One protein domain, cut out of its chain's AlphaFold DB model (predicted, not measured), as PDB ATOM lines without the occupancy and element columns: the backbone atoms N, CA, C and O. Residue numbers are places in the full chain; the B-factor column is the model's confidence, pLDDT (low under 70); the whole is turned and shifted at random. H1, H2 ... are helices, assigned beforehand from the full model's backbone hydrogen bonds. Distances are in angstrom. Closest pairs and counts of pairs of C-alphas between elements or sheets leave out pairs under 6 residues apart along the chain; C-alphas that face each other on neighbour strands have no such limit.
ATOM      1  N   SER A   2     236.812 248.575 283.665       30.08
ATOM      2  CA  SER A   2     235.562 248.769 284.404       30.08
ATOM      3  C   SER A   2     235.797 248.358 285.856       30.08
ATOM      4  O   SER A   2     236.357 247.293 286.124       30.08
ATOM      5  N   LEU A   3     235.410 249.213 286.802       36.69
ATOM      6  CA  LEU A   3     235.266 248.793 288.191       36.69
ATOM      7  C   LEU A   3     234.231 247.667 288.208       36.69
ATOM      8  O   LEU A   3     233.101 247.881 287.778       36.69
ATOM      9  N   ALA A   4     234.621 246.478 288.660       37.25
ATOM     10  CA  ALA A   4     233.689 245.373 288.831       37.25
ATOM     11  C   ALA A   4     232.599 245.803 289.826       37.25
ATOM     12  O   ALA A   4     232.892 246.072 290.992       37.25
ATOM     13  N   SER A   5     231.363 245.935 289.350       45.00
ATOM     14  CA  SER A   5     230.188 246.193 290.174       45.00
ATOM     15  C   SER A   5     229.656 244.883 290.757       45.00
ATOM     16  O   SER A   5     229.774 243.818 290.156       45.00
ATOM     17  N   PHE A   6     229.006 244.973 291.920       47.09
ATOM     18  CA  PHE A   6     228.240 243.889 292.558       47.09
ATOM     19  C   PHE A   6     227.217 243.208 291.636       47.09
ATOM     20  O   PHE A   6     226.794 242.083 291.883       47.09
ATOM     21  N   TYR A   7     226.783 243.931 290.609       53.53
ATOM     22  CA  TYR A   7     225.739 243.544 289.687       53.53
ATOM     23  C   TYR A   7     226.190 243.937 288.275       53.53
ATOM     24  O   TYR A   7     226.493 245.121 288.074       53.53
ATOM     25  N   PRO A   8     226.254 243.011 287.305       53.09
ATOM     26  CA  PRO A   8     226.720 243.303 285.955       53.09
ATOM     27  C   PRO A   8     225.611 244.020 285.169       53.09
ATOM     28  O   PRO A   8     225.003 243.454 284.273       53.09
ATOM     29  N   VAL A   9     225.313 245.278 285.520       51.25
ATOM     30  CA  VAL A   9     224.459 246.142 284.676       51.25
ATOM     31  C   VAL A   9     225.166 246.409 283.339       51.25
ATOM     32  O   VAL A   9     224.521 246.671 282.333       51.25
ATOM     33  N   HIS A  10     226.498 246.311 283.340       52.53
ATOM     34  CA  HIS A  10     227.370 246.555 282.208       52.53
ATOM     35  C   HIS A  10     228.152 245.276 281.886       52.53
ATOM     36  O   HIS A  10     229.203 245.017 282.477       52.53
ATOM     37  N   GLU A  11     227.696 244.481 280.918       45.66
ATOM     38  CA  GLU A  11     228.657 243.657 280.190       45.66
ATOM     39  C   GLU A  11     229.463 244.620 279.324       45.66
ATOM     40  O   GLU A  11     228.921 245.326 278.479       45.66
ATOM     41  N   ALA A  12     230.768 244.730 279.567       42.31
ATOM     42  CA  ALA A  12     231.680 245.428 278.665       42.31
ATOM     43  C   ALA A  12     231.867 244.613 277.370       42.31
ATOM     44  O   ALA A  12     232.990 244.298 276.977       42.31
ATOM     45  N   ALA A  13     230.764 244.219 276.733       44.78
ATOM     46  CA  ALA A  13     230.785 243.753 275.366       44.78
ATOM     47  C   ALA A  13     231.277 244.911 274.490       44.78
ATOM     48  O   ALA A  13     231.047 246.086 274.784       44.78
ATOM     49  N   ALA A  14     232.005 244.586 273.424       53.00
ATOM     50  CA  ALA A  14     232.316 245.574 272.405       53.00
ATOM     51  C   ALA A  14     230.985 246.143 271.890       53.00
ATOM     52  O   ALA A  14     230.201 245.403 271.300       53.00
ATOM     53  N   ASN A  15     230.726 247.427 272.155       64.88
ATOM     54  CA  ASN A  15     229.534 248.105 271.665       64.88
ATOM     55  C   ASN A  15     229.537 248.000 270.129       64.88
ATOM     56  O   ASN A  15     230.442 248.493 269.451       64.88
ATOM     57  N   SER A  16     228.562 247.271 269.588       69.88
ATOM     58  CA  SER A  16     228.448 246.973 268.158       69.88
ATOM     59  C   SER A  16     227.975 248.182 267.344       69.88
ATOM     60  O   SER A  16     228.105 248.179 266.119       69.88
ATOM     61  N   TYR A  17     227.465 249.221 268.013       76.50
ATOM     62  CA  TYR A  17     226.933 250.440 267.411       76.50
ATOM     63  C   TYR A  17     227.986 251.548 267.295       76.50
ATOM     64  O   TYR A  17     227.945 252.327 266.343       76.50
ATOM     65  N   CYS A  18     228.962 251.618 268.208       70.69
ATOM     66  CA  CYS A  18     230.073 252.566 268.104       70.69
ATOM     67  C   CYS A  18     231.285 252.210 268.981       70.69
ATOM     68  O   CYS A  18     231.214 251.436 269.931       70.69
ATOM     69  N   THR A  19     232.425 252.855 268.708       65.69
ATOM     70  CA  THR A  19     233.585 252.840 269.610       65.69
ATOM     71  C   THR A  19     233.475 253.984 270.619       65.69
ATOM     72  O   THR A  19     233.845 255.120 270.319       65.69
ATOM     73  N   VAL A  20     232.985 253.698 271.826       58.78
ATOM     74  CA  VAL A  20     232.967 254.677 272.925       58.78
ATOM     75  C   VAL A  20     234.355 254.744 273.562       58.78
ATOM     76  O   VAL A  20     234.845 253.767 274.126       58.78
ATOM     77  N   THR A  21     235.006 255.906 273.494       56.44
ATOM     78  CA  THR A  21     236.228 256.148 274.275       56.44
ATOM     79  C   THR A  21     235.825 256.652 275.654       56.44
ATOM     80  O   THR A  21     235.467 257.817 275.803       56.44
ATOM     81  N   LEU A  22     235.880 255.779 276.661       54.28
ATOM     82  CA  LEU A  22     235.673 256.194 278.049       54.28
ATOM     83  C   LEU A  22     236.805 257.153 278.478       54.28
ATOM     84  O   LEU A  22     237.973 256.891 278.162       54.28
ATOM     85  N   PRO A  23     236.519 258.237 279.220       56.94
ATOM     86  CA  PRO A  23     237.533 259.132 279.736       56.94
ATOM     87  C   PRO A  23     238.473 258.382 280.661       56.94
ATOM     88  O   PRO A  23     238.106 257.409 281.328       56.94
ATOM     89  N   THR A  24     239.696 258.891 280.759       63.00
ATOM     90  CA  THR A  24     240.667 258.392 281.723       63.00
ATOM     91  C   THR A  24     240.106 258.535 283.138       63.00
ATOM     92  O   THR A  24     239.993 259.639 283.670       63.00
ATOM     93  N   GLN A  25     239.749 257.405 283.743       67.88
ATOM     94  CA  GLN A  25     239.352 257.336 285.141       67.88
ATOM     95  C   GLN A  25     240.608 257.376 286.009       67.88
ATOM     96  O   GLN A  25     241.551 256.616 285.786       67.88
ATOM     97  N   THR A  26     240.619 258.261 287.003       79.62
ATOM     98  CA  THR A  26     241.647 258.250 288.050       79.62
ATOM     99  C   THR A  26     241.100 257.541 289.277       79.62
ATOM    100  O   THR A  26     239.899 257.593 289.527       79.62
ATOM    101  N   ILE A  27     241.958 256.861 290.030       75.19
ATOM    102  CA  ILE A  27     241.582 256.288 291.322       75.19
ATOM    103  C   ILE A  27     242.007 257.269 292.400       75.19
ATOM    104  O   ILE A  27     243.140 257.750 292.399       75.19
ATOM    105  N   ASP A  28     241.082 257.588 293.294       70.38
ATOM    106  CA  ASP A  28     241.380 258.327 294.505       70.38
ATOM    107  C   ASP A  28     242.224 257.434 295.430       70.38
ATOM    108  O   ASP A  28     241.712 256.421 295.911       70.38
ATOM    109  N   PRO A  29     243.509 257.756 295.666       62.06
ATOM    110  CA  PRO A  29     244.397 256.903 296.449       62.06
ATOM    111  C   PRO A  29     243.970 256.819 297.914       62.06
ATOM    112  O   PRO A  29     244.364 255.879 298.596       62.06
ATOM    113  N   GLU A  30     243.183 257.788 298.396       62.34
ATOM    114  CA  GLU A  30     242.631 257.724 299.738       62.34
ATOM    115  C   GLU A  30     241.468 256.749 299.781       62.34
ATOM    116  O   GLU A  30     241.454 255.917 300.661       62.34
ATOM    117  N   THR A  31     240.503 256.809 298.865       64.44
ATOM    118  CA  THR A  31     239.257 256.030 299.002       64.44
ATOM    119  C   THR A  31     239.230 254.718 298.214       64.44
ATOM    120  O   THR A  31     238.327 253.907 298.428       64.44
ATOM    121  N   GLU A 218     233.865 235.649 297.017       53.50
ATOM    122  CA  GLU A 218     232.782 236.170 296.186       53.50
ATOM    123  C   GLU A 218     231.425 236.007 296.900       53.50
ATOM    124  O   GLU A 218     231.308 235.306 297.914       53.50
ATOM    125  N   LEU A 219     230.384 236.675 296.385       56.03
ATOM    126  CA  LEU A 219     229.003 236.312 296.719       56.03
ATOM    127  C   LEU A 219     228.862 234.788 296.620       56.03
ATOM    128  O   LEU A 219     229.368 234.217 295.655       56.03
ATOM    129  N   PRO A 220     228.175 234.104 297.551       61.53
ATOM    130  CA  PRO A 220     227.951 232.676 297.380       61.53
ATOM    131  C   PRO A 220     227.316 232.404 296.027       61.53
ATOM    132  O   PRO A 220     226.440 233.158 295.599       61.53
ATOM    133  N   ALA A 221     227.778 231.342 295.363       66.38
ATOM    134  CA  ALA A 221     227.505 231.092 293.950       66.38
ATOM    135  C   ALA A 221     226.014 231.224 293.601       66.38
ATOM    136  O   ALA A 221     225.659 231.777 292.569       66.38
ATOM    137  N   ALA A 222     225.123 230.809 294.505       65.94
ATOM    138  CA  ALA A 222     223.686 230.922 294.302       65.94
ATOM    139  C   ALA A 222     223.177 232.382 294.221       65.94
ATOM    140  O   ALA A 222     222.315 232.681 293.398       65.94
ATOM    141  N   PHE A 223     223.716 233.303 295.029       72.75
ATOM    142  CA  PHE A 223     223.398 234.736 294.958       72.75
ATOM    143  C   PHE A 223     224.017 235.402 293.730       72.75
ATOM    144  O   PHE A 223     223.368 236.245 293.111       72.75
ATOM    145  N   GLN A 224     225.229 234.995 293.351       74.94
ATOM    146  CA  GLN A 224     225.861 235.442 292.112       74.94
ATOM    147  C   GLN A 224     225.021 235.035 290.895       74.94
ATOM    148  O   GLN A 224     224.642 235.896 290.108       74.94
ATOM    149  N   THR A 225     224.606 233.768 290.808       79.31
ATOM    150  CA  THR A 225     223.722 233.296 289.735       79.31
ATOM    151  C   THR A 225     222.391 234.049 289.715       79.31
ATOM    152  O   THR A 225     221.919 234.414 288.644       79.31
ATOM    153  N   ILE A 226     221.768 234.315 290.873       80.88
ATOM    154  CA  ILE A 226     220.533 235.120 290.926       80.88
ATOM    155  C   ILE A 226     220.781 236.520 290.354       80.88
ATOM    156  O   ILE A 226     219.973 236.999 289.562       80.88
ATOM    157  N   SER A 227     221.884 237.162 290.741       79.88
ATOM    158  CA  SER A 227     222.260 238.495 290.266       79.88
ATOM    159  C   SER A 227     222.502 238.522 288.754       79.88
ATOM    160  O   SER A 227     221.959 239.379 288.064       79.88
ATOM    161  N   GLU A 228     223.273 237.569 288.229       81.56
ATOM    162  CA  GLU A 228     223.578 237.435 286.798       81.56
ATOM    163  C   GLU A 228     222.307 237.182 285.985       81.56
ATOM    164  O   GLU A 228     222.015 237.911 285.042       81.56
ATOM    165  N   LYS A 229     221.473 236.221 286.401       85.88
ATOM    166  CA  LYS A 229     220.214 235.922 285.702       85.88
ATOM    167  C   LYS A 229     219.206 237.050 285.796       85.88
ATOM    168  O   LYS A 229     218.413 237.231 284.875       85.88
ATOM    169  N   HIS A 230     219.216 237.810 286.887       87.88
ATOM    170  CA  HIS A 230     218.403 239.012 286.992       87.88
ATOM    171  C   HIS A 230     218.891 240.064 285.986       87.88
ATOM    172  O   HIS A 230     218.062 240.689 285.332       87.88
ATOM    173  N   ALA A 231     220.207 240.214 285.794       85.44
ATOM    174  CA  ALA A 231     220.783 241.185 284.860       85.44
ATOM    175  C   ALA A 231     220.450 240.823 283.421       85.44
ATOM    176  O   ALA A 231     219.862 241.644 282.720       85.44
ATOM    177  N   GLU A 232     220.710 239.566 283.052       86.81
ATOM    178  CA  GLU A 232     220.356 239.010 281.748       86.81
ATOM    179  C   GLU A 232     218.870 239.240 281.443       86.81
ATOM    180  O   GLU A 232     218.518 239.591 280.319       86.81
ATOM    181  N   ARG A 233     217.977 239.063 282.435       88.75
ATOM    182  CA  ARG A 233     216.523 239.195 282.231       88.75
ATOM    183  C   ARG A 233     216.128 240.571 281.724       88.75
ATOM    184  O   ARG A 233     215.227 240.670 280.899       88.75
ATOM    185  N   PHE A 234     216.785 241.610 282.224       90.19
ATOM    186  CA  PHE A 234     216.551 242.968 281.761       90.19
ATOM    187  C   PHE A 234     217.332 243.258 280.491       90.19
ATOM    188  O   PHE A 234     216.720 243.700 279.529       90.19
ATOM    189  N   SER A 235     218.640 242.984 280.454       88.69
ATOM    190  CA  SER A 235     219.493 243.339 279.313       88.69
ATOM    191  C   SER A 235     219.035 242.681 278.011       88.69
ATOM    192  O   SER A 235     219.066 243.333 276.972       88.69
ATOM    193  N   HIS A 236     218.551 241.437 278.064       89.25
ATOM    194  CA  HIS A 236     218.090 240.678 276.896       89.25
ATOM    195  C   HIS A 236     216.583 240.779 276.633       89.25
ATOM    196  O   HIS A 236     216.085 240.132 275.710       89.25
ATOM    197  N   TYR A 237     215.829 241.545 277.426       91.50
ATOM    198  CA  TYR A 237     214.405 241.725 277.157       91.50
ATOM    199  C   TYR A 237     214.204 242.464 275.827       91.50
ATOM    200  O   TYR A 237     214.817 243.505 275.589       91.50
ATOM    201  N   SER A 238     213.315 241.926 274.992       92.88
ATOM    202  CA  SER A 238     212.867 242.503 273.726       92.88
ATOM    203  C   SER A 238     211.337 242.428 273.686       92.88
ATOM    204  O   SER A 238     210.801 241.318 273.778       92.88
ATOM    205  N   PRO A 239     210.619 243.557 273.561       91.19
ATOM    206  CA  PRO A 239     209.168 243.545 273.436       91.19
ATOM    207  C   PRO A 239     208.727 242.972 272.072       91.19
ATOM    208  O   PRO A 239     209.504 242.975 271.108       91.19
ATOM    209  N   PRO A 240     207.474 242.495 271.941       89.38
ATOM    210  CA  PRO A 240     206.910 242.045 270.676       89.38
ATOM    211  C   PRO A 240     207.014 243.107 269.575       89.38
ATOM    212  O   PRO A 240     206.711 244.276 269.790       89.38
ATOM    213  N   GLY A 241     207.386 242.684 268.366       86.75
ATOM    214  CA  GLY A 241     207.453 243.566 267.192       86.75
ATOM    215  C   GLY A 241     208.825 244.187 266.921       86.75
ATOM    216  O   GLY A 241     208.999 244.820 265.884       86.75
ATOM    217  N   THR A 242     209.819 243.956 267.780       90.12
ATOM    218  CA  THR A 242     211.222 244.315 267.535       90.12
ATOM    219  C   THR A 242     212.147 243.167 267.935       90.12
ATOM    220  O   THR A 242     211.763 242.295 268.713       90.12
ATOM    221  N   SER A 243     213.352 243.141 267.365       90.69
ATOM    222  CA  SER A 243     214.442 242.251 267.789       90.69
ATOM    223  C   SER A 243     215.473 242.961 268.669       90.69
ATOM    224  O   SER A 243     216.454 242.334 269.060       90.69
ATOM    225  N   LEU A 244     215.302 244.267 268.900       92.38
ATOM    226  CA  LEU A 244     216.195 245.055 269.740       92.38
ATOM    227  C   LEU A 244     215.970 244.706 271.201       92.38
ATOM    228  O   LEU A 244     214.836 244.659 271.670       92.38
ATOM    229  N   THR A 245     217.065 244.527 271.920       92.56
ATOM    230  CA  THR A 245     217.055 244.317 273.360       92.56
ATOM    231  C   THR A 245     217.186 245.639 274.120       92.56
ATOM    232  O   THR A 245     217.587 246.667 273.568       92.56
ATOM    233  N   VAL A 246     216.895 245.619 275.422       90.69
ATOM    234  CA  VAL A 246     217.205 246.734 276.338       90.69
ATOM    235  C   VAL A 246     218.678 247.142 276.241       90.69
ATOM    236  O   VAL A 246     218.979 248.335 276.263       90.69
ATOM    237  N   GLN A 247     219.590 246.172 276.124       87.88
ATOM    238  CA  GLN A 247     221.019 246.432 275.965       87.88
ATOM    239  C   GLN A 247     221.317 247.179 274.661       87.88
ATOM    240  O   GLN A 247     222.008 248.195 274.703       87.88
ATOM    241  N   ASP A 248     220.739 246.744 273.537       88.94
ATOM    242  CA  ASP A 248     220.917 247.414 272.240       88.94
ATOM    243  C   ASP A 248     220.455 248.874 272.299       88.94
ATOM    244  O   ASP A 248     221.146 249.778 271.835       88.94
ATOM    245  N   VAL A 249     219.304 249.127 272.930       87.81
ATOM    246  CA  VAL A 249     218.778 250.486 273.122       87.81
ATOM    247  C   VAL A 249     219.709 251.325 274.000       87.81
ATOM    248  O   VAL A 249     219.969 252.488 273.683       87.81
ATOM    249  N   ALA A 250     220.251 250.750 275.076       84.06
ATOM    250  CA  ALA A 250     221.226 251.424 275.931       84.06
ATOM    251  C   ALA A 250     222.511 251.784 275.171       84.06
ATOM    252  O   ALA A 250     223.021 252.897 275.316       84.06
ATOM    253  N   ASP A 251     223.012 250.867 274.341       82.56
ATOM    254  CA  ASP A 251     224.194 251.076 273.504       82.56
ATOM    255  C   ASP A 251     223.960 252.150 272.436       82.56
ATOM    256  O   ASP A 251     224.792 253.045 272.279       82.56
ATOM    257  N   MET A 252     222.811 252.127 271.750       83.62
ATOM    258  CA  MET A 252     222.427 253.155 270.775       83.62
ATOM    259  C   MET A 252     222.378 254.555 271.399       83.62
ATOM    260  O   MET A 252     222.852 255.520 270.797       83.62
ATOM    261  N   ILE A 253     221.817 254.673 272.606       80.12
ATOM    262  CA  ILE A 253     221.727 255.945 273.334       80.12
ATOM    263  C   ILE A 253     223.106 256.441 273.762       80.12
ATOM    264  O   ILE A 253     223.391 257.636 273.666       80.12
ATOM    265  N   GLU A 254     223.971 255.545 274.232       77.00
ATOM    266  CA  GLU A 254     225.336 255.894 274.620       77.00
ATOM    267  C   GLU A 254     226.183 256.362 273.428       77.00
ATOM    268  O   GLU A 254     227.005 257.268 273.572       77.00
ATOM    269  N   CYS A 255     225.941 255.801 272.242       73.69
ATOM    270  CA  CYS A 255     226.617 256.178 271.002       73.69
ATOM    271  C   CYS A 255     226.197 257.535 270.420       73.69
ATOM    272  O   CYS A 255     226.803 257.993 269.449       73.69
ATOM    273  N   GLY A 256     225.184 258.182 270.999       71.88
ATOM    274  CA  GLY A 256     224.513 259.336 270.414       71.88
ATOM    275  C   GLY A 256     223.440 258.900 269.418       71.88
ATOM    276  O   GLY A 256     223.724 258.256 268.405       71.88
ATOM    277  N   LEU A 257     222.181 259.259 269.699       72.31
ATOM    278  CA  LEU A 257     221.038 258.886 268.863       72.31
ATOM    279  C   LEU A 257     221.081 259.601 267.509       72.31
ATOM    280  O   LEU A 257     220.624 260.731 267.353       72.31
ATOM    281  N   THR A 258     221.597 258.913 266.492       76.38
ATOM    282  CA  THR A 258     221.365 259.306 265.096       76.38
ATOM    283  C   THR A 258     219.863 259.240 264.777       76.38
ATOM    284  O   THR A 258     219.155 258.453 265.406       76.38
ATOM    285  N   PRO A 259     219.352 259.952 263.753       78.88
ATOM    286  CA  PRO A 259     217.939 259.849 263.361       78.88
ATOM    287  C   PRO A 259     217.457 258.411 263.082       78.88
ATOM    288  O   PRO A 259     216.285 258.094 263.267       78.88
ATOM    289  N   SER A 260     218.358 257.517 262.659       82.69
ATOM    290  CA  SER A 260     218.041 256.099 262.450       82.69
ATOM    291  C   SER A 260     217.931 255.316 263.760       82.69
ATOM    292  O   SER A 260     217.022 254.495 263.895       82.69
ATOM    293  N   TYR A 261     218.827 255.555 264.722       84.19
ATOM    294  CA  TYR A 261     218.732 254.953 266.058       84.19
ATOM    295  C   TYR A 261     217.507 255.472 266.797       84.19
ATOM    296  O   TYR A 261     216.778 254.698 267.397       84.19
ATOM    297  N   GLN A 262     217.229 256.760 266.650       79.00
ATOM    298  CA  GLN A 262     216.069 257.430 267.202       79.00
ATOM    299  C   GLN A 262     214.755 256.707 266.846       79.00
ATOM    300  O   GLN A 262     214.047 256.230 267.729       79.00
ATOM    301  N   SER A 263     214.488 256.489 265.554       81.94
ATOM    302  CA  SER A 263     213.286 255.763 265.103       81.94
ATOM    303  C   SER A 263     213.211 254.308 265.602       81.94
ATOM    304  O   SER A 263     212.118 253.780 265.830       81.94
ATOM    305  N   GLN A 264     214.357 253.648 265.773       86.88
ATOM    306  CA  GLN A 264     214.439 252.285 266.300       86.88
ATOM    307  C   GLN A 264     214.129 252.230 267.800       86.88
ATOM    308  O   GLN A 264     213.349 251.381 268.235       86.88
ATOM    309  N   VAL A 265     214.692 253.162 268.571       85.50
ATOM    310  CA  VAL A 265     214.422 253.314 270.002       85.50
ATOM    311  C   VAL A 265     212.952 253.657 270.238       85.50
ATOM    312  O   VAL A 265     212.339 253.045 271.107       85.50
ATOM    313  N   ASP A 266     212.349 254.525 269.419       82.44
ATOM    314  CA  ASP A 266     210.912 254.841 269.491       82.44
ATOM    315  C   ASP A 266     210.036 253.605 269.306       82.44
ATOM    316  O   ASP A 266     209.089 253.378 270.061       82.44
ATOM    317  N   THR A 267     210.378 252.784 268.312       86.06
ATOM    318  CA  THR A 267     209.660 251.542 268.014       86.06
ATOM    319  C   THR A 267     209.768 250.563 269.182       86.06
ATOM    320  O   THR A 267     208.758 250.014 269.622       86.06
ATOM    321  N   PHE A 268     210.979 250.375 269.718       91.00
ATOM    322  CA  PHE A 268     211.204 249.535 270.893       91.00
ATOM    323  C   PHE A 268     210.412 250.039 272.100       91.00
ATOM    324  O   PHE A 268     209.708 249.264 272.744       91.00
ATOM    325  N   TRP A 269     210.512 251.333 272.409       88.50
ATOM    326  CA  TRP A 269     209.934 251.888 273.625       88.50
ATOM    327  C   TRP A 269     208.409 251.869 273.590       88.50
ATOM    328  O   TRP A 269     207.779 251.464 274.565       88.50
ATOM    329  N   THR A 270     207.813 252.200 272.442       85.38
ATOM    330  CA  THR A 270     206.361 252.099 272.231       85.38
ATOM    331  C   THR A 270     205.875 250.666 272.463       85.38
ATOM    332  O   THR A 270     204.919 250.445 273.207       85.38
ATOM    333  N   ALA A 271     206.570 249.672 271.902       88.94
ATOM    334  CA  ALA A 271     206.230 248.266 272.106       88.94
ATOM    335  C   ALA A 271     206.382 247.825 273.576       88.94
ATOM    336  O   ALA A 271     205.508 247.134 274.102       88.94
ATOM    337  N   ALA A 272     207.445 248.266 274.260       90.19
ATOM    338  CA  ALA A 272     207.661 247.981 275.678       90.19
ATOM    339  C   ALA A 272     206.561 248.586 276.561       90.19
ATOM    340  O   ALA A 272     206.051 247.910 277.454       90.19
ATOM    341  N   VAL A 273     206.157 249.836 276.306       87.75
ATOM    342  CA  VAL A 273     205.055 250.489 277.029       87.75
ATOM    343  C   VAL A 273     203.755 249.708 276.838       87.75
ATOM    344  O   VAL A 273     203.101 249.380 277.828       87.75
ATOM    345  N   ASN A 274     203.423 249.339 275.599       86.50
ATOM    346  CA  ASN A 274     202.200 248.597 275.275       86.50
ATOM    347  C   ASN A 274     202.105 247.252 276.001       86.50
ATOM    348  O   ASN A 274     201.021 246.839 276.412       86.50
ATOM    349  N   GLU A 275     203.232 246.566 276.179       89.56
ATOM    350  CA  GLU A 275     203.262 245.275 276.859       89.56
ATOM    351  C   GLU A 275     203.321 245.408 278.391       89.56
ATOM    352  O   GLU A 275     202.657 244.667 279.123       89.56
ATOM    353  N   LEU A 276     204.142 246.330 278.899       91.81
ATOM    354  CA  LEU A 276     204.589 246.309 280.291       91.81
ATOM    355  C   LEU A 276     203.950 247.374 281.186       91.81
ATOM    356  O   LEU A 276     204.091 247.276 282.404       91.81
ATOM    357  N   TYR A 277     203.229 248.361 280.643       89.75
ATOM    358  CA  TYR A 277     202.676 249.472 281.436       89.75
ATOM    359  C   TYR A 277     201.780 249.017 282.599       89.75
ATOM    360  O   TYR A 277     201.768 249.628 283.672       89.75
ATOM    361  N   HIS A 278     201.073 247.902 282.417       91.00
ATOM    362  CA  HIS A 278     200.173 247.317 283.410       91.00
ATOM    363  C   HIS A 278     200.836 246.269 284.312       91.00
ATOM    364  O   HIS A 278     200.154 245.649 285.128       91.00
ATOM    365  N   ARG A 279     202.149 246.052 284.194       91.12
ATOM    366  CA  ARG A 279     202.858 244.976 284.894       91.12
ATOM    367  C   ARG A 279     203.758 245.514 285.992       91.12
ATOM    368  O   ARG A 279     204.530 246.452 285.789       91.12
ATOM    369  N   SER A 280     203.695 244.879 287.158       91.81
ATOM    370  CA  SER A 280     204.641 245.167 288.229       91.81
ATOM    371  C   SER A 280     206.001 244.515 287.965       91.81
ATOM    372  O   SER A 280     206.118 243.548 287.209       91.81
ATOM    373  N   TYR A 281     207.041 245.018 288.624       92.19
ATOM    374  CA  TYR A 281     208.370 244.420 288.626       92.19
ATOM    375  C   TYR A 281     208.331 242.962 289.108       92.19
ATOM    376  O   TYR A 281     208.953 242.094 288.496       92.19
ATOM    377  N   HIS A 282     207.541 242.658 290.140       90.81
ATOM    378  CA  HIS A 282     207.345 241.281 290.587       90.81
ATOM    379  C   HIS A 282     206.716 240.395 289.506       90.81
ATOM    380  O   HIS A 282     207.188 239.280 289.272       90.81
ATOM    381  N   ASP A 283     205.666 240.873 288.834       91.62
ATOM    382  CA  ASP A 283     204.972 240.090 287.803       91.62
ATOM    383  C   ASP A 283     205.859 239.869 286.584       91.62
ATOM    384  O   ASP A 283     205.791 238.820 285.948       91.62
ATOM    385  N   PHE A 284     206.711 240.842 286.263       92.56
ATOM    386  CA  PHE A 284     207.718 240.683 285.228       92.56
ATOM    387  C   PHE A 284     208.740 239.612 285.593       92.56
ATOM    388  O   PHE A 284     209.067 238.808 284.733       92.56
ATOM    389  N   LEU A 285     209.231 239.548 286.835       91.00
ATOM    390  CA  LEU A 285     210.163 238.493 287.259       91.00
ATOM    391  C   LEU A 285     209.508 237.109 287.321       91.00
ATOM    392  O   LEU A 285     210.132 236.120 286.947       91.00
ATOM    393  N   SER A 286     208.256 237.046 287.770       89.69
ATOM    394  CA  SER A 286     207.513 235.793 287.965       89.69
ATOM    395  C   SER A 286     207.106 235.102 286.661       89.69
ATOM    396  O   SER A 286     206.664 233.954 286.681       89.69
ATOM    397  N   ASP A 287     207.218 235.793 285.530       88.19
ATOM    398  CA  ASP A 287     206.724 235.311 284.250       88.19
ATOM    399  C   ASP A 287     207.624 234.234 283.637       88.19
ATOM    400  O   ASP A 287     208.732 234.499 283.161       88.19
ATOM    401  N   SER A 288     207.136 232.999 283.602       80.25
ATOM    402  CA  SER A 288     207.873 231.884 283.011       80.25
ATOM    403  C   SER A 288     208.070 231.999 281.494       80.25
ATOM    404  O   SER A 288     208.930 231.310 280.949       80.25
ATOM    405  N   ALA A 289     207.306 232.846 280.791       74.88
ATOM    406  CA  ALA A 289     207.475 233.043 279.350       74.88
ATOM    407  C   ALA A 289     208.803 233.744 278.999       74.88
ATOM    408  O   ALA A 289     209.331 233.538 277.911       74.88
ATOM    409  N   PHE A 290     209.384 234.500 279.940       69.06
ATOM    410  CA  PHE A 290     210.640 235.249 279.768       69.06
ATOM    411  C   PHE A 290     211.839 234.587 280.465       69.06
ATOM    412  O   PHE A 290     212.783 235.248 280.899       69.06
ATOM    413  N   ASN A 291     211.801 233.267 280.642       69.31
ATOM    414  CA  ASN A 291     212.891 232.540 281.281       69.31
ATOM    415  C   ASN A 291     214.159 232.550 280.422       69.31
ATOM    416  O   ASN A 291     214.203 231.954 279.346       69.31
ATOM    417  N   ILE A 292     215.229 233.142 280.945       64.12
ATOM    418  CA  ILE A 292     216.535 233.125 280.288       64.12
ATOM    419  C   ILE A 292     217.272 231.839 280.636       64.12
ATOM    420  O   ILE A 292     217.452 231.508 281.808       64.12
ATOM    421  N   GLY A 293     217.675 231.085 279.609       67.25
ATOM    422  CA  GLY A 293     218.444 229.848 279.776       67.25
ATOM    423  C   GLY A 293     217.739 228.780 280.624       67.25
ATOM    424  O   GLY A 293     218.411 227.979 281.267       67.25
ATOM    425  N   GLY A 294     216.401 228.796 280.688       73.19
ATOM    426  CA  GLY A 294     215.615 227.891 281.540       73.19
ATOM    427  C   GLY A 294     215.663 228.214 283.041       73.19
ATOM    428  O   GLY A 294     215.231 227.399 283.857       73.19
ATOM    429  N   TYR A 295     216.182 229.385 283.432       83.62
ATOM    430  CA  TYR A 295     216.255 229.800 284.829       83.62
ATOM    431  C   TYR A 295     214.928 230.399 285.320       83.62
ATOM    432  O   TYR A 295     214.556 231.509 284.948       83.62
ATOM    433  N   ASN A 296     214.241 229.679 286.211       83.44
ATOM    434  CA  ASN A 296     212.985 230.131 286.816       83.44
ATOM    435  C   ASN A 296     213.227 231.016 288.048       83.44
ATOM    436  O   ASN A 296     213.869 230.583 289.013       83.44
ATOM    437  N   PHE A 297     212.624 232.203 288.085       87.12
ATOM    438  CA  PHE A 297     212.551 233.029 289.292       87.12
ATOM    439  C   PHE A 297     211.404 232.558 290.192       87.12
ATOM    440  O   PHE A 297     210.281 233.045 290.122       87.12
ATOM    441  N   THR A 298     211.680 231.572 291.048       86.75
ATOM    442  CA  THR A 298     210.739 231.163 292.102       86.75
ATOM    443  C   THR A 298     210.511 232.307 293.096       86.75
ATOM    444  O   THR A 298     211.356 233.189 293.232       86.75
ATOM    445  N   ALA A 299     209.414 232.264 293.860       82.56
ATOM    446  CA  ALA A 299     209.119 233.256 294.900       82.56
ATOM    447  C   ALA A 299     210.302 233.511 295.862       82.56
ATOM    448  O   ALA A 299     210.591 234.654 296.207       82.56
ATOM    449  N   ASP A 300     211.026 232.459 296.248       78.69
ATOM    450  CA  ASP A 300     212.237 232.556 297.074       78.69
ATOM    451  C   ASP A 300     213.385 233.309 296.366       78.69
ATOM    452  O   ASP A 300     213.999 234.211 296.940       78.69
ATOM    453  N   ARG A 301     213.639 233.011 295.086       82.88
ATOM    454  CA  ARG A 301     214.656 233.715 294.286       82.88
ATOM    455  C   ARG A 301     214.288 235.181 294.070       82.88
ATOM    456  O   ARG A 301     215.166 236.035 294.155       82.88
ATOM    457  N   ILE A 302     213.007 235.488 293.859       85.31
ATOM    458  CA  ILE A 302     212.519 236.869 293.751       85.31
ATOM    459  C   ILE A 302     212.761 237.616 295.062       85.31
ATOM    460  O   ILE A 302     213.366 238.681 295.038       85.31
ATOM    461  N   LYS A 303     212.410 237.050 296.225       79.94
ATOM    462  CA  LYS A 303     212.737 237.676 297.523       79.94
ATOM    463  C   LYS A 303     214.230 237.986 297.657       79.94
ATOM    464  O   LYS A 303     214.598 239.039 298.171       79.94
ATOM    465  N   LYS A 304     215.096 237.113 297.142       78.25
ATOM    466  CA  LYS A 304     216.550 237.318 297.141       78.25
ATOM    467  C   LYS A 304     217.006 238.439 296.219       78.25
ATOM    468  O   LYS A 304     217.810 239.257 296.659       78.25
ATOM    469  N   VAL A 305     216.430 238.563 295.023       81.69
ATOM    470  CA  VAL A 305     216.573 239.780 294.202       81.69
ATOM    471  C   VAL A 305     216.168 241.015 295.013       81.69
ATOM    472  O   VAL A 305     216.858 242.031 294.993       81.69
ATOM    473  N   GLY A 306     215.110 240.904 295.816       80.38
ATOM    474  CA  GLY A 306     214.642 241.967 296.700       80.38
ATOM    475  C   GLY A 306     215.674 242.419 297.734       80.38
ATOM    476  O   GLY A 306     215.734 243.607 298.041       80.38
ATOM    477  N   TYR A 307     216.527 241.520 298.230       74.88
ATOM    478  CA  TYR A 307     217.620 241.874 299.141       74.88
ATOM    479  C   TYR A 307     218.854 242.428 298.415       74.88
ATOM    480  O   TYR A 307     219.447 243.387 298.897       74.88
ATOM    481  N   ILE A 308     219.237 241.837 297.281       73.06
ATOM    482  CA  ILE A 308     220.440 242.174 296.492       73.06
ATOM    483  C   ILE A 308     220.270 243.517 295.768       73.06
ATOM    484  O   ILE A 308     221.154 244.374 295.804       73.06
ATOM    485  N   GLY A 309     219.117 243.681 295.116       77.12
ATOM    486  CA  GLY A 309     218.845 244.721 294.131       77.12
ATOM    487  C   GLY A 309     219.862 244.735 292.995       77.12
ATOM    488  O   GLY A 309     220.342 243.686 292.575       77.12
ATOM    489  N   ILE A 310     220.170 245.927 292.483       74.38
ATOM    490  CA  ILE A 310     221.001 246.112 291.278       74.38
ATOM    491  C   ILE A 310     222.162 247.091 291.523       74.38
ATOM    492  O   ILE A 310     222.368 248.054 290.790       74.38
ATOM    493  N   GLY A 311     222.899 246.880 292.621       68.81
ATOM    494  CA  GLY A 311     224.119 247.638 292.950       68.81
ATOM    495  C   GLY A 311     223.925 248.852 293.867       68.81
ATOM    496  O   GLY A 311     224.896 249.511 294.230       68.81
ATOM    497  N   THR A 312     222.697 249.139 294.305       73.81
ATOM    498  CA  THR A 312     222.399 250.300 295.162       73.81
ATOM    499  C   THR A 312     221.610 249.980 296.435       73.81
ATOM    500  O   THR A 312     221.115 250.899 297.098       73.81
ATOM    501  N   GLY A 313     221.556 248.696 296.804       74.75
ATOM    502  CA  GLY A 313     220.726 248.145 297.877       74.75
ATOM    503  C   GLY A 313     219.561 247.323 297.341       74.75
ATOM    504  O   GLY A 313     219.324 247.304 296.138       74.75
ATOM    505  N   GLY A 314     218.834 246.666 298.245       77.88
ATOM    506  CA  GLY A 314     217.717 245.790 297.903       77.88
ATOM    507  C   GLY A 314     216.557 246.497 297.199       77.88
ATOM    508  O   GLY A 314     216.108 247.557 297.632       77.88
ATOM    509  N   PHE A 315     216.058 245.890 296.119       84.69
ATOM    510  CA  PHE A 315     214.942 246.397 295.309       84.69
ATOM    511  C   PHE A 315     213.580 245.826 295.730       84.69
ATOM    512  O   PHE A 315     212.579 246.066 295.061       84.69
ATOM    513  N   GLY A 316     213.510 245.106 296.852       83.75
ATOM    514  CA  GLY A 316     212.268 244.511 297.354       83.75
ATOM    515  C   GLY A 316     211.110 245.506 297.519       83.75
ATOM    516  O   GLY A 316     210.014 245.229 297.030       83.75
ATOM    517  N   PRO A 317     211.342 246.717 298.070       83.12
ATOM    518  CA  PRO A 317     210.324 247.768 298.122       83.12
ATOM    519  C   PRO A 317     209.753 248.189 296.759       83.12
ATOM    520  O   PRO A 317     208.709 248.832 296.710       83.12
ATOM    521  N   LEU A 318     210.427 247.853 295.654       87.62
ATOM    522  CA  LEU A 318     210.035 248.241 294.300       87.62
ATOM    523  C   LEU A 318     209.181 247.182 293.595       87.62
ATOM    524  O   LEU A 318     208.726 247.424 292.484       87.62
ATOM    525  N   PHE A 319     208.925 246.024 294.211       88.94
ATOM    526  CA  PHE A 319     208.192 244.923 293.573       88.94
ATOM    527  C   PHE A 319     206.793 245.288 293.073       88.94
ATOM    528  O   PHE A 319     206.367 244.749 292.055       88.94
ATOM    529  N   SER A 320     206.108 246.224 293.737       87.31
ATOM    530  CA  SER A 320     204.799 246.732 293.297       87.31
ATOM    531  C   SER A 320     204.869 247.781 292.192       87.31
ATOM    532  O   SER A 320     203.827 248.155 291.663       87.31
ATOM    533  N   ARG A 321     206.051 248.322 291.886       89.31
ATOM    534  CA  ARG A 321     206.201 249.396 290.899       89.31
ATOM    535  C   ARG A 321     206.149 248.830 289.487       89.31
ATOM    536  O   ARG A 321     206.456 247.659 289.277       89.31
ATOM    537  N   CYS A 322     205.751 249.661 288.532       90.69
ATOM    538  CA  CYS A 322     205.752 249.325 287.116       90.69
ATOM    539  C   CYS A 322     207.167 248.921 286.686       90.69
ATOM    540  O   CYS A 322     208.138 249.616 286.993       90.69
ATOM    541  N   VAL A 323     207.298 247.803 285.970       92.62
ATOM    542  CA  VAL A 323     208.616 247.301 285.551       92.62
ATOM    543  C   VAL A 323     209.346 248.262 284.602       92.62
ATOM    544  O   VAL A 323     210.577 248.286 284.587       92.62
ATOM    545  N   LEU A 324     208.609 249.106 283.871       91.56
ATOM    546  CA  LEU A 324     209.189 250.135 283.005       91.56
ATOM    547  C   LEU A 324     210.124 251.081 283.774       91.56
ATOM    548  O   LEU A 324     211.149 251.480 283.228       91.56
ATOM    549  N   GLU A 325     209.850 251.366 285.054       88.62
ATOM    550  CA  GLU A 325     210.750 252.171 285.894       88.62
ATOM    551  C   GLU A 325     212.115 251.498 286.067       88.62
ATOM    552  O   GLU A 325     213.140 252.171 286.103       88.62
ATOM    553  N   ILE A 326     212.148 250.167 286.146       89.69
ATOM    554  CA  ILE A 326     213.392 249.409 286.279       89.69
ATOM    555  C   ILE A 326     214.112 249.347 284.932       89.69
ATOM    556  O   ILE A 326     215.313 249.593 284.883       89.69
ATOM    557  N   ILE A 327     213.391 249.110 283.830       91.00
ATOM    558  CA  ILE A 327     213.972 249.117 282.476       91.00
ATOM    559  C   ILE A 327     214.641 250.468 282.177       91.00
ATOM    560  O   ILE A 327     215.774 250.485 281.696       91.00
ATOM    561  N   ARG A 328     214.009 251.594 282.545       88.31
ATOM    562  CA  ARG A 328     214.618 252.931 282.428       88.31
ATOM    563  C   ARG A 328     215.970 253.020 283.134       88.31
ATOM    564  O   ARG A 328     216.889 253.608 282.578       88.31
ATOM    565  N   LEU A 329     216.126 252.421 284.320       86.44
ATOM    566  CA  LEU A 329     217.400 252.419 285.053       86.44
ATOM    567  C   LEU A 329     218.499 251.624 284.334       86.44
ATOM    568  O   LEU A 329     219.657 252.046 284.360       86.44
ATOM    569  N   PHE A 330     218.150 250.504 283.693       86.12
ATOM    570  CA  PHE A 330     219.096 249.709 282.899       86.12
ATOM    571  C   PHE A 330     219.557 250.473 281.664       86.12
ATOM    572  O   PHE A 330     220.759 250.624 281.449       86.12
ATOM    573  N   ILE A 331     218.617 251.029 280.901       85.25
ATOM    574  CA  ILE A 331     218.955 251.795 279.701       85.25
ATOM    575  C   ILE A 331     219.727 253.070 280.070       85.25
ATOM    576  O   ILE A 331     220.701 253.429 279.412       85.25
ATOM    577  N   TRP A 332     219.340 253.732 281.165       81.50
ATOM    578  CA  TRP A 332     220.039 254.912 281.656       81.50
ATOM    579  C   TRP A 332     221.392 254.587 282.283       81.50
ATOM    580  O   TRP A 332     222.118 255.521 282.559       81.50
ATOM    581  N   ARG A 333     221.775 253.320 282.509       79.25
ATOM    582  CA  ARG A 333     223.066 252.933 283.121       79.25
ATOM    583  C   ARG A 333     223.400 253.750 284.369       79.25
ATOM    584  O   ARG A 333     224.437 254.403 284.472       79.25
ATOM    585  N   TYR A 334     222.454 253.781 285.297       79.38
ATOM    586  CA  TYR A 334     222.523 254.670 286.457       79.38
ATOM    587  C   TYR A 334     223.598 254.262 287.492       79.38
ATOM    588  O   TYR A 334     223.825 254.976 288.464       79.38
ATOM    589  N   ASP A 335     224.248 253.110 287.322       70.75
ATOM    590  CA  ASP A 335     225.091 252.428 288.309       70.75
ATOM    591  C   ASP A 335     226.411 253.157 288.617       70.75
ATOM    592  O   ASP A 335     227.004 252.982 289.692       70.75
TER     593      ASP A 335
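AT A GLANCE: This is residues 2 to 31 and 218 to 335 of the 757 residues of an uncharacterized protein of Glaciecola sp. 33A (UniProt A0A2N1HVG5). What shape? H6 lies between helical hairpins H2-H3 and H4-H5; H1 crosses H5, and residues 26-31 stick out. What builds it? The printed part has 148 residues, 67, under half, in six named helices, H1 to H6: all helix. It is compact, with radius of gyration of the C-alphas 16.1 A and spans 48, 41 and 26 A.

IN THESE COORDINATES: Which is longest? H3, residues 259-276, spans 25.5 A from C-alpha 259 (217.939, 259.849, 263.361). The others? H1 is residues 221-235, H2 246-254, H4 281-286, H5 299-308, and H6 323-331, ending at C-alpha (218.955, 251.795, 279.701).

HOW THE PARTS SIT: Which is the hub? H6 is, touching four helices, among them H2, with C-alphas 250 and 331 closest at 4.4 A. What touches H5? H1 does, about perpendicular at 88 degrees, with C-alphas 226 and 301 closest at 6.9 A. Every helical O i to N i+4 pair is within hydrogen-bond range.

THE WHOLE: What is cut? Residues 32-217 are, leaving 21.1 A between C-alphas 31 and 218. Where is pLDDT under 70? It is in 35 residues, including 2-16.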